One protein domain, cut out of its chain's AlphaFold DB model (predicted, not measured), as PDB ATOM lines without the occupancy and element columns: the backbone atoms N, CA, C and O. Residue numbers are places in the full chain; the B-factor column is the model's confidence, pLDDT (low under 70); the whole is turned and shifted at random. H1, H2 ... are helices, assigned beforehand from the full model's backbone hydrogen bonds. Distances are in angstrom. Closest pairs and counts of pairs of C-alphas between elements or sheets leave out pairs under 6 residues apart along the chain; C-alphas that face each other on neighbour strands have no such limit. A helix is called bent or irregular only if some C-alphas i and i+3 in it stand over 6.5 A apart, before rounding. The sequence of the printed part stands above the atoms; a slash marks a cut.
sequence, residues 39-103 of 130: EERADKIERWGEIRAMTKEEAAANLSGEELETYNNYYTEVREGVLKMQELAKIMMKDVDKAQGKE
ATOM      1  N   GLU A  39      68.292 149.088 121.084       84.56
ATOM      2  CA  GLU A  39      67.776 149.118 122.460       84.56
ATOM      3  C   GLU A  39      68.850 148.672 123.460       84.56
ATOM      4  O   GLU A  39      69.236 149.447 124.331       84.56
ATOM      5  N   GLU A  40      69.471 147.508 123.250       83.06
ATOM      6  CA  GLU A  40      70.545 147.009 124.128       83.06
ATOM      7  C   GLU A  40      71.758 147.948 124.168       83.06
ATOM      8  O   GLU A  40      72.468 148.054 125.173       83.06
ATOM      9  N   ARG A  41      72.032 148.641 123.057       82.56
ATOM     10  CA  ARG A  41      73.089 149.650 123.005       82.56
ATOM     11  C   ARG A  41      72.730 150.889 123.825       82.56
ATOM     12  O   ARG A  41      73.628 151.449 124.451       82.56
ATOM     13  N   ALA A  42      71.474 151.331 123.799       86.06
ATOM     14  CA  ALA A  42      71.019 152.474 124.584       86.06
ATOM     15  C   ALA A  42      71.147 152.186 126.086       86.06
ATOM     16  O   ALA A  42      71.785 152.970 126.789       86.06
ATOM     17  N   ASP A  43      70.689 151.014 126.526       88.00
ATOM     18  CA  ASP A  43      70.750 150.592 127.930       88.00
ATOM     19  C   ASP A  43      72.197 150.536 128.444       88.00
ATOM     20  O   ASP A  43      72.524 151.050 129.515       88.00
ATOM     21  N   LYS A  44      73.119 149.981 127.642       86.31
ATOM     22  CA  LYS A  44      74.549 149.951 127.996       86.31
ATOM     23  C   LYS A  44      75.174 151.345 128.053       86.31
ATOM     24  O   LYS A  44      76.045 151.591 128.888       86.31
ATOM     25  N   ILE A  45      74.763 152.264 127.176       87.81
ATOM     26  CA  ILE A  45      75.248 153.651 127.193       87.81
ATOM     27  C   ILE A  45      74.748 154.380 128.440       87.81
ATOM     28  O   ILE A  45      75.531 155.102 129.060       87.81
ATOM     29  N   GLU A  46      73.480 154.195 128.803       91.94
ATOM     30  CA  GLU A  46      72.883 154.784 130.001       91.94
ATOM     31  C   GLU A  46      73.593 154.278 131.257       91.94
ATOM     32  O   GLU A  46      74.147 155.080 132.014       91.94
ATOM     33  N   ARG A  47      73.732 152.953 131.387       89.75
ATOM     34  CA  ARG A  47      74.465 152.315 132.486       89.75
ATOM     35  C   ARG A  47      75.902 152.822 132.601       89.75
ATOM     36  O   ARG A  47      76.378 153.149 133.688       89.75
ATOM     37  N   TRP A  48      76.606 152.945 131.479       91.38
ATOM     38  CA  TRP A  48      77.959 153.502 131.470       91.38
ATOM     39  C   TRP A  48      77.996 155.000 131.809       91.38
ATOM     40  O   TRP A  48      78.994 155.507 132.328       91.38
ATOM     41  N   GLY A  49      76.929 155.741 131.513       88.94
ATOM     42  CA  GLY A  49      76.740 157.117 131.964       88.94
ATOM     43  C   GLY A  49      76.703 157.217 133.487       88.94
ATOM     44  O   GLY A  49      77.441 158.025 134.052       88.94
ATOM     45  N   GLU A  50      75.923 156.352 134.139       90.38
ATOM     46  CA  GLU A  50      75.839 156.268 135.603       90.38
ATOM     47  C   GLU A  50      77.201 155.938 136.221       90.38
ATOM     48  O   GLU A  50      77.691 156.669 137.081       90.38
ATOM     49  N   ILE A  51      77.851 154.881 135.723       90.00
ATOM     50  CA  ILE A  51      79.153 154.413 136.215       90.00
ATOM     51  C   ILE A  51      80.205 155.523 136.122       90.00
ATOM     52  O   ILE A  51      80.945 155.773 137.071       90.00
ATOM     53  N   ARG A  52      80.260 156.248 134.999       90.38
ATOM     54  CA  ARG A  52      81.230 157.337 134.814       90.38
ATOM     55  C   ARG A  52      80.973 158.560 135.680       90.38
ATOM     56  O   ARG A  52      81.888 159.374 135.791       90.38
ATOM     57  N   ALA A  53      79.783 158.725 136.252       87.75
ATOM     58  CA  ALA A  53      79.483 159.829 137.159       87.75
ATOM     59  C   ALA A  53      79.962 159.549 138.597       87.75
ATOM     60  O   ALA A  53      80.393 160.486 139.276       87.75
ATOM     61  N   MET A  54      79.972 158.279 139.021       89.12
ATOM     62  CA  MET A  54      80.340 157.842 140.381       89.12
ATOM     63  C   MET A  54      81.733 158.313 140.799       89.12
ATOM     64  O   MET A  54      82.605 158.480 139.954       89.12
ATOM     65  N   THR A  55      81.994 158.525 142.085       89.38
ATOM     66  CA  THR A  55      83.370 158.736 142.571       89.38
ATOM     67  C   THR A  55      84.170 157.432 142.584       89.38
ATOM     68  O   THR A  55      83.636 156.340 142.383       89.38
ATOM     69  N   LYS A  56      85.490 157.515 142.793       87.69
ATOM     70  CA  LYS A  56      86.344 156.319 142.864       87.69
ATOM     71  C   LYS A  56      85.923 155.398 144.013       87.69
ATOM     72  O   LYS A  56      85.937 154.180 143.864       87.69
ATOM     73  N   GLU A  57      85.527 155.986 145.134       87.69
ATOM     74  CA  GLU A  57      85.075 155.283 146.329       87.69
ATOM     75  C   GLU A  57      83.703 154.635 146.106       87.69
ATOM     76  O   GLU A  57      83.504 153.474 146.453       87.69
ATOM     77  N   GLU A  58      82.778 155.359 145.470       88.00
ATOM     78  CA  GLU A  58      81.448 154.847 145.126       88.00
ATOM     79  C   GLU A  58      81.530 153.688 144.132       88.00
ATOM     80  O   GLU A  58      80.856 152.675 144.314       88.00
ATOM     81  N   ALA A  59      82.384 153.797 143.114       87.38
ATOM     82  CA  ALA A  59      82.590 152.732 142.143       87.38
ATOM     83  C   ALA A  59      83.182 151.472 142.794       87.38
ATOM     84  O   ALA A  59      82.714 150.373 142.521       87.38
ATOM     85  N   ALA A  60      84.153 151.617 143.702       88.25
ATOM     86  CA  ALA A  60      84.748 150.482 144.413       88.25
ATOM     87  C   ALA A  60      83.763 149.764 145.355       88.25
ATOM     88  O   ALA A  60      83.942 148.580 145.633       88.25
ATOM     89  N   ALA A  61      82.743 150.469 145.854       90.44
ATOM     90  CA  ALA A  61      81.719 149.898 146.724       90.44
ATOM     91  C   ALA A  61      80.555 149.257 145.949       90.44
ATOM     92  O   ALA A  61      79.983 148.274 146.420       90.44
ATOM     93  N   ASN A  62      80.188 149.815 144.790       87.31
ATOM     94  CA  ASN A  62      78.976 149.431 144.058       87.31
ATOM     95  C   ASN A  62      79.234 148.567 142.817       87.31
ATOM     96  O   ASN A  62      78.310 147.905 142.346       87.31
ATOM     97  N   LEU A  63      80.452 148.573 142.270       90.00
ATOM     98  CA  LEU A  63      80.806 147.825 141.064       90.00
ATOM     99  C   LEU A  63      81.722 146.654 141.409       90.00
ATOM    100  O   LEU A  63      82.522 146.705 142.341       90.00
ATOM    101  N   SER A  64      81.629 145.587 140.621       91.19
ATOM    102  CA  SER A  64      82.502 144.421 140.744       91.19
ATOM    103  C   SER A  64      82.820 143.837 139.369       91.19
ATOM    104  O   SER A  64      82.129 144.118 138.389       91.19
ATOM    105  N   GLY A  65      83.894 143.051 139.285       90.69
ATOM    106  CA  GLY A  65      84.302 142.383 138.047       90.69
ATOM    107  C   GLY A  65      84.654 143.355 136.915       90.69
ATOM    108  O   GLY A  65      85.387 144.323 137.116       90.69
ATOM    109  N   GLU A  66      84.127 143.075 135.724       87.75
ATOM    110  CA  GLU A  66      84.458 143.771 134.472       87.75
ATOM    111  C   GLU A  66      84.047 145.255 134.471       87.75
ATOM    112  O   GLU A  66      84.779 146.104 133.955       87.75
ATOM    113  N   GLU A  67      82.918 145.607 135.101       87.06
ATOM    114  CA  GLU A  67      82.471 147.006 135.202       87.06
ATOM    115  C   GLU A  67      83.448 147.845 136.040       87.06
ATOM    116  O   GLU A  67      83.766 148.982 135.679       87.06
ATOM    117  N   LEU A  68      83.969 147.275 137.133       90.06
ATOM    118  CA  LEU A  68      84.943 147.942 137.997       90.06
ATOM    119  C   LEU A  68      86.297 148.106 137.293       90.06
ATOM    120  O   LEU A  68      86.921 149.161 137.401       90.06
ATOM    121  N   GLU A  69      86.747 147.090 136.557       91.38
ATOM    122  CA  GLU A  69      87.982 147.166 135.768       91.38
ATOM    123  C   GLU A  69      87.882 148.241 134.676       91.38
ATOM    124  O   GLU A  69      88.746 149.115 134.573       91.38
ATOM    125  N   THR A  70      86.773 148.251 133.933       90.31
ATOM    126  CA  THR A  70      86.498 149.257 132.899       90.31
ATOM    127  C   THR A  70      86.445 150.665 133.492       90.31
ATOM    128  O   THR A  70      87.040 151.598 132.943       90.31
ATOM    129  N   TYR A  71      85.789 150.830 134.645       92.69
ATOM    130  CA  TYR A  71      85.768 152.100 135.364       92.69
ATOM    131  C   TYR A  71      87.171 152.541 135.796       92.69
ATOM    132  O   TYR A  71      87.532 153.696 135.583       92.69
ATOM    133  N   ASN A  72      87.983 151.645 136.364       91.50
ATOM    134  CA  ASN A  72      89.333 151.972 136.825       91.50
ATOM    135  C   ASN A  72      90.253 152.407 135.675       91.50
ATOM    136  O   ASN A  72      90.999 153.382 135.823       91.50
ATOM    137  N   ASN A  73      90.158 151.739 134.524       91.44
ATOM    138  CA  ASN A  73      90.895 152.111 133.317       91.44
ATOM    139  C   ASN A  73      90.461 153.498 132.826       91.44
ATOM    140  O   ASN A  73      91.291 154.395 132.674       91.44
ATOM    141  N   TYR A  74      89.148 153.724 132.696       92.44
ATOM    142  CA  TYR A  74      88.599 155.035 132.343       92.44
ATOM    143  C   TYR A  74      89.035 156.137 133.319       92.44
ATOM    144  O   TYR A  74      89.394 157.246 132.909       92.44
ATOM    145  N   TYR A  75      89.001 155.850 134.620       91.00
ATOM    146  CA  TYR A  75      89.331 156.822 135.648       91.00
ATOM    147  C   TYR A  75      90.787 157.271 135.530       91.00
ATOM    148  O   TYR A  75      91.066 158.469 135.573       91.00
ATOM    149  N   THR A  76      91.692 156.313 135.335       90.56
ATOM    150  CA  THR A  76      93.136 156.549 135.232       90.56
ATOM    151  C   THR A  76      93.492 157.288 133.945       90.56
ATOM    152  O   THR A  76      94.209 158.286 133.976       90.56
ATOM    153  N   GLU A  77      92.968 156.841 132.802       90.19
ATOM    154  CA  GLU A  77      93.357 157.400 131.504       90.19
ATOM    155  C   GLU A  77      92.682 158.738 131.195       90.19
ATOM    156  O   GLU A  77      93.267 159.595 130.531       90.19
ATOM    157  N   VAL A  78      91.449 158.937 131.668       90.25
ATOM    158  CA  VAL A  78      90.624 160.079 131.259       90.25
ATOM    159  C   VAL A  78      90.268 160.967 132.441       90.25
ATOM    160  O   VAL A  78      90.579 162.162 132.436       90.25
ATOM    161  N   ARG A  79      89.596 160.418 133.459       88.44
ATOM    162  CA  ARG A  79      88.998 161.249 134.515       88.44
ATOM    163  C   ARG A  79      90.043 161.966 135.357       88.44
ATOM    164  O   ARG A  79      89.850 163.135 135.685       88.44
ATOM    165  N   GLU A  80      91.160 161.314 135.655       90.00
ATOM    166  CA  GLU A  80      92.263 161.920 136.394       90.00
ATOM    167  C   GLU A  80      92.841 163.136 135.652       90.00
ATOM    168  O   GLU A  80      93.050 164.195 136.250       90.00
ATOM    169  N   GLY A  81      93.030 163.020 134.334       88.00
ATOM    170  CA  GLY A  81      93.475 164.129 133.490       88.00
ATOM    171  C   GLY A  81      92.488 165.296 133.501       88.00
ATOM    172  O   GLY A  81      92.887 166.450 133.671       88.00
ATOM    173  N   VAL A  82      91.187 165.006 133.399       90.19
ATOM    174  CA  VAL A  82      90.131 166.028 133.465       90.19
ATOM    175  C   VAL A  82      90.127 166.738 134.820       90.19
ATOM    176  O   VAL A  82      90.063 167.966 134.856       90.19
ATOM    177  N   LEU A  83      90.241 166.002 135.927       91.00
ATOM    178  CA  LEU A  83      90.270 166.581 137.273       91.00
ATOM    179  C   LEU A  83      91.475 167.511 137.469       91.00
ATOM    180  O   LEU A  83      91.314 168.629 137.959       91.00
ATOM    181  N   LYS A  84      92.662 167.101 137.008       90.75
ATOM    182  CA  LYS A  84      93.869 167.944 137.029       90.75
ATOM    183  C   LYS A  84      93.688 169.223 136.211       90.75
ATOM    184  O   LYS A  84      94.058 170.307 136.658       90.75
ATOM    185  N   MET A  85      93.074 169.125 135.031       88.06
ATOM    186  CA  MET A  85      92.793 170.292 134.186       88.06
ATOM    187  C   MET A  85      91.765 171.234 134.821       88.06
ATOM    188  O   MET A  85      91.920 172.453 134.745       88.06
ATOM    189  N   GLN A  86      90.744 170.700 135.494       91.25
ATOM    190  CA  GLN A  86      89.789 171.506 136.257       91.25
ATOM    191  C   GLN A  86      90.462 172.240 137.420       91.25
ATOM    192  O   GLN A  86      90.149 173.401 137.684       91.25
ATOM    193  N   GLU A  87      91.393 171.592 138.117       92.56
ATOM    194  CA  GLU A  87      92.162 172.231 139.183       92.56
ATOM    195  C   GLU A  87      93.055 173.354 138.643       92.56
ATOM    196  O   GLU A  87      93.027 174.471 139.168       92.56
ATOM    197  N   LEU A  88      93.765 173.107 137.540       90.38
ATOM    198  CA  LEU A  88      94.562 174.130 136.865       90.38
ATOM    199  C   LEU A  88      93.697 175.326 136.448       90.38
ATOM    200  O   LEU A  88      94.058 176.473 136.708       90.38
ATOM    201  N   ALA A  89      92.523 175.068 135.866       90.00
ATOM    202  CA  ALA A  89      91.583 176.114 135.483       90.00
ATOM    203  C   ALA A  89      91.144 176.959 136.691       90.00
ATOM    204  O   ALA A  89      91.124 178.186 136.599       90.00
ATOM    205  N   LYS A  90      90.877 176.340 137.851       90.50
ATOM    206  CA  LYS A  90      90.565 177.069 139.096       90.50
ATOM    207  C   LYS A  90      91.726 177.952 139.553       90.50
ATOM    208  O   LYS A  90      91.494 179.062 140.027       90.50
ATOM    209  N   ILE A  91      92.968 177.483 139.431       88.19
ATOM    210  CA  ILE A  91      94.155 178.282 139.771       88.19
ATOM    211  C   ILE A  91      94.266 179.492 138.836       88.19
ATOM    212  O   ILE A  91      94.448 180.611 139.311       88.19
ATOM    213  N   MET A  92      94.084 179.292 137.531       83.62
ATOM    214  CA  MET A  92      94.116 180.379 136.550       83.62
ATOM    215  C   MET A  92      92.997 181.400 136.787       83.62
ATOM    216  O   MET A  92      93.253 182.603 136.755       83.62
ATOM    217  N   MET A  93      91.776 180.942 137.085       85.31
ATOM    218  CA  MET A  93      90.652 181.826 137.415       85.31
ATOM    219  C   MET A  93      90.948 182.689 138.642       85.31
ATOM    220  O   MET A  93      90.719 183.892 138.595       85.31
ATOM    221  N   LYS A  94      91.567 182.131 139.693       85.38
ATOM    222  CA  LYS A  94      91.972 182.920 140.871       85.38
ATOM    223  C   LYS A  94      92.885 184.092 140.512       85.38
ATOM    224  O   LYS A  94      92.826 185.126 141.172       85.38
ATOM    225  N   ASP A  95      93.755 183.947 139.517       76.19
ATOM    226  CA  ASP A  95      94.644 185.033 139.098       76.19
ATOM    227  C   ASP A  95      93.937 186.067 138.218       76.19
ATOM    228  O   ASP A  95      94.206 187.264 138.351       76.19
ATOM    229  N   VAL A  96      92.981 185.630 137.395       77.00
ATOM    230  CA  VAL A  96      92.094 186.528 136.642       77.00
ATOM    231  C   VAL A  96      91.229 187.355 137.597       77.00
ATOM    232  O   VAL A  96      91.201 188.581 137.485       77.00
ATOM    233  N   ASP A  97      90.610 186.723 138.594       77.75
ATOM    234  CA  ASP A  97      89.751 187.390 139.579       77.75
ATOM    235  C   ASP A  97      90.530 188.416 140.411       77.75
ATOM    236  O   ASP A  97      90.055 189.519 140.670       77.75
ATOM    237  N   LYS A  98      91.783 188.117 140.780       75.75
ATOM    238  CA  LYS A  98      92.653 189.082 141.480       75.75
ATOM    239  C   LYS A  98      92.956 190.332 140.658       75.75
ATOM    240  O   LYS A  98      93.319 191.353 141.259       75.75
ATOM    241  N   ALA A  99      92.921 190.227 139.331       70.19
ATOM    242  CA  ALA A  99      93.218 191.307 138.400       70.19
ATOM    243  C   ALA A  99      91.959 192.067 137.951       70.19
ATOM    244  O   ALA A  99      92.082 193.210 137.507       70.19
ATOM    245  N   GLN A 100      90.763 191.487 138.102       74.56
ATOM    246  CA  GLN A 100      89.511 192.186 137.820       74.56
ATOM    247  C   GLN A 100      89.376 193.449 138.686       74.56
ATOM    248  O   GLN A 100      89.617 193.440 139.892       74.56
ATOM    249  N   GLY A 101      89.020 194.565 138.045       74.31
ATOM    250  CA  GLY A 101      88.775 195.849 138.709       74.31
ATOM    251  C   GLY A 101      90.019 196.600 139.202       74.31
ATOM    252  O   GLY A 101      89.877 197.693 139.747       74.31
ATOM    253  N   LYS A 102      91.237 196.072 139.011       78.12
ATOM    254  CA  LYS A 102      92.475 196.789 139.359       78.12
ATOM    255  C   LYS A 102      93.052 197.495 138.144       78.12
ATOM    256  O   LYS A 102      93.384 196.861 137.145       78.12
ATOM    257  N   GLU A 103      93.247 198.805 138.260       82.56
ATOM    258  CA  GLU A 103      93.955 199.553 137.228       82.56
ATOM    259  C   GLU A 103      95.410 199.072 137.091       82.56
ATOM    260  O   GLU A 103      96.083 198.775 138.090       82.56
TER     261      GLU A 103
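What this domain is: This is residues 39 to 103 of the 130 residues of an uncharacterized protein of Thalassiosira oceanica (UniProt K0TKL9). A long bent helix, H3, makes the length of the model; the short helix H2 folds back along its first arm, H3a, as a small helical hairpin. H1 slants away from this hairpin, meeting it only loosely near the end of H1; residues 39 to 46 and, at the far end, residues 84 to 103 stick out free. The printed part has 65 residues, with three named helices in the order H1, H2, H3 and no named strand, and its class is all helix. It is extended, with a radius of gyration of the C-alphas of 17.6 A and spans of 58 by 25 by 18 A.

How they stand to each other: H1, residues 39 to 53, is close but not clearly touching to H2, residues 56 to 62; their closest C-alphas, Ile 51 and Ala 59, are 7.1 A apart, at a steep tilt of 51 degrees, opposite ways. H3, residues 66 to 99, was assigned as one helix by its hydrogen bonds but is bent: C-alphas 77 and 80 are 6.7 A apart, and its arms H3a, residues 66 to 77, and H3b, residues 80 to 99, stand at a steep tilt of 39 degrees. H1 is close but not clearly touching to H3a, with the closest C-alphas, Arg 52 and Tyr 71, 7.0 A apart. H2 and H3a touch and form a hairpin, at a shallow tilt of 5 degrees, opposite ways; their closest C-alphas, Ala 59 and Leu 68, are 6.8 A apart. H3b is apart from H1 and H2. In H1, H2, H3a and H3b every O i to N i+4 pair is within hydrogen-bond range.

Where its parts are: H1 begins at C-alpha 39, (67.776, 149.118, 122.460), and is 21.6 A long; H2 is 10.2 A long. H3a is 16.5 A long, and H3b, 29.5 A long, ends at C-alpha 99, (93.218, 191.307, 138.400).

The domain as a whole: The two C-alphas farthest apart, Glu 40 and Glu 103, are 59.0 A apart. The printed part has no cut, and both links are tight. Mean pLDDT of the printed part is 87.3, and no printed residue is under 70.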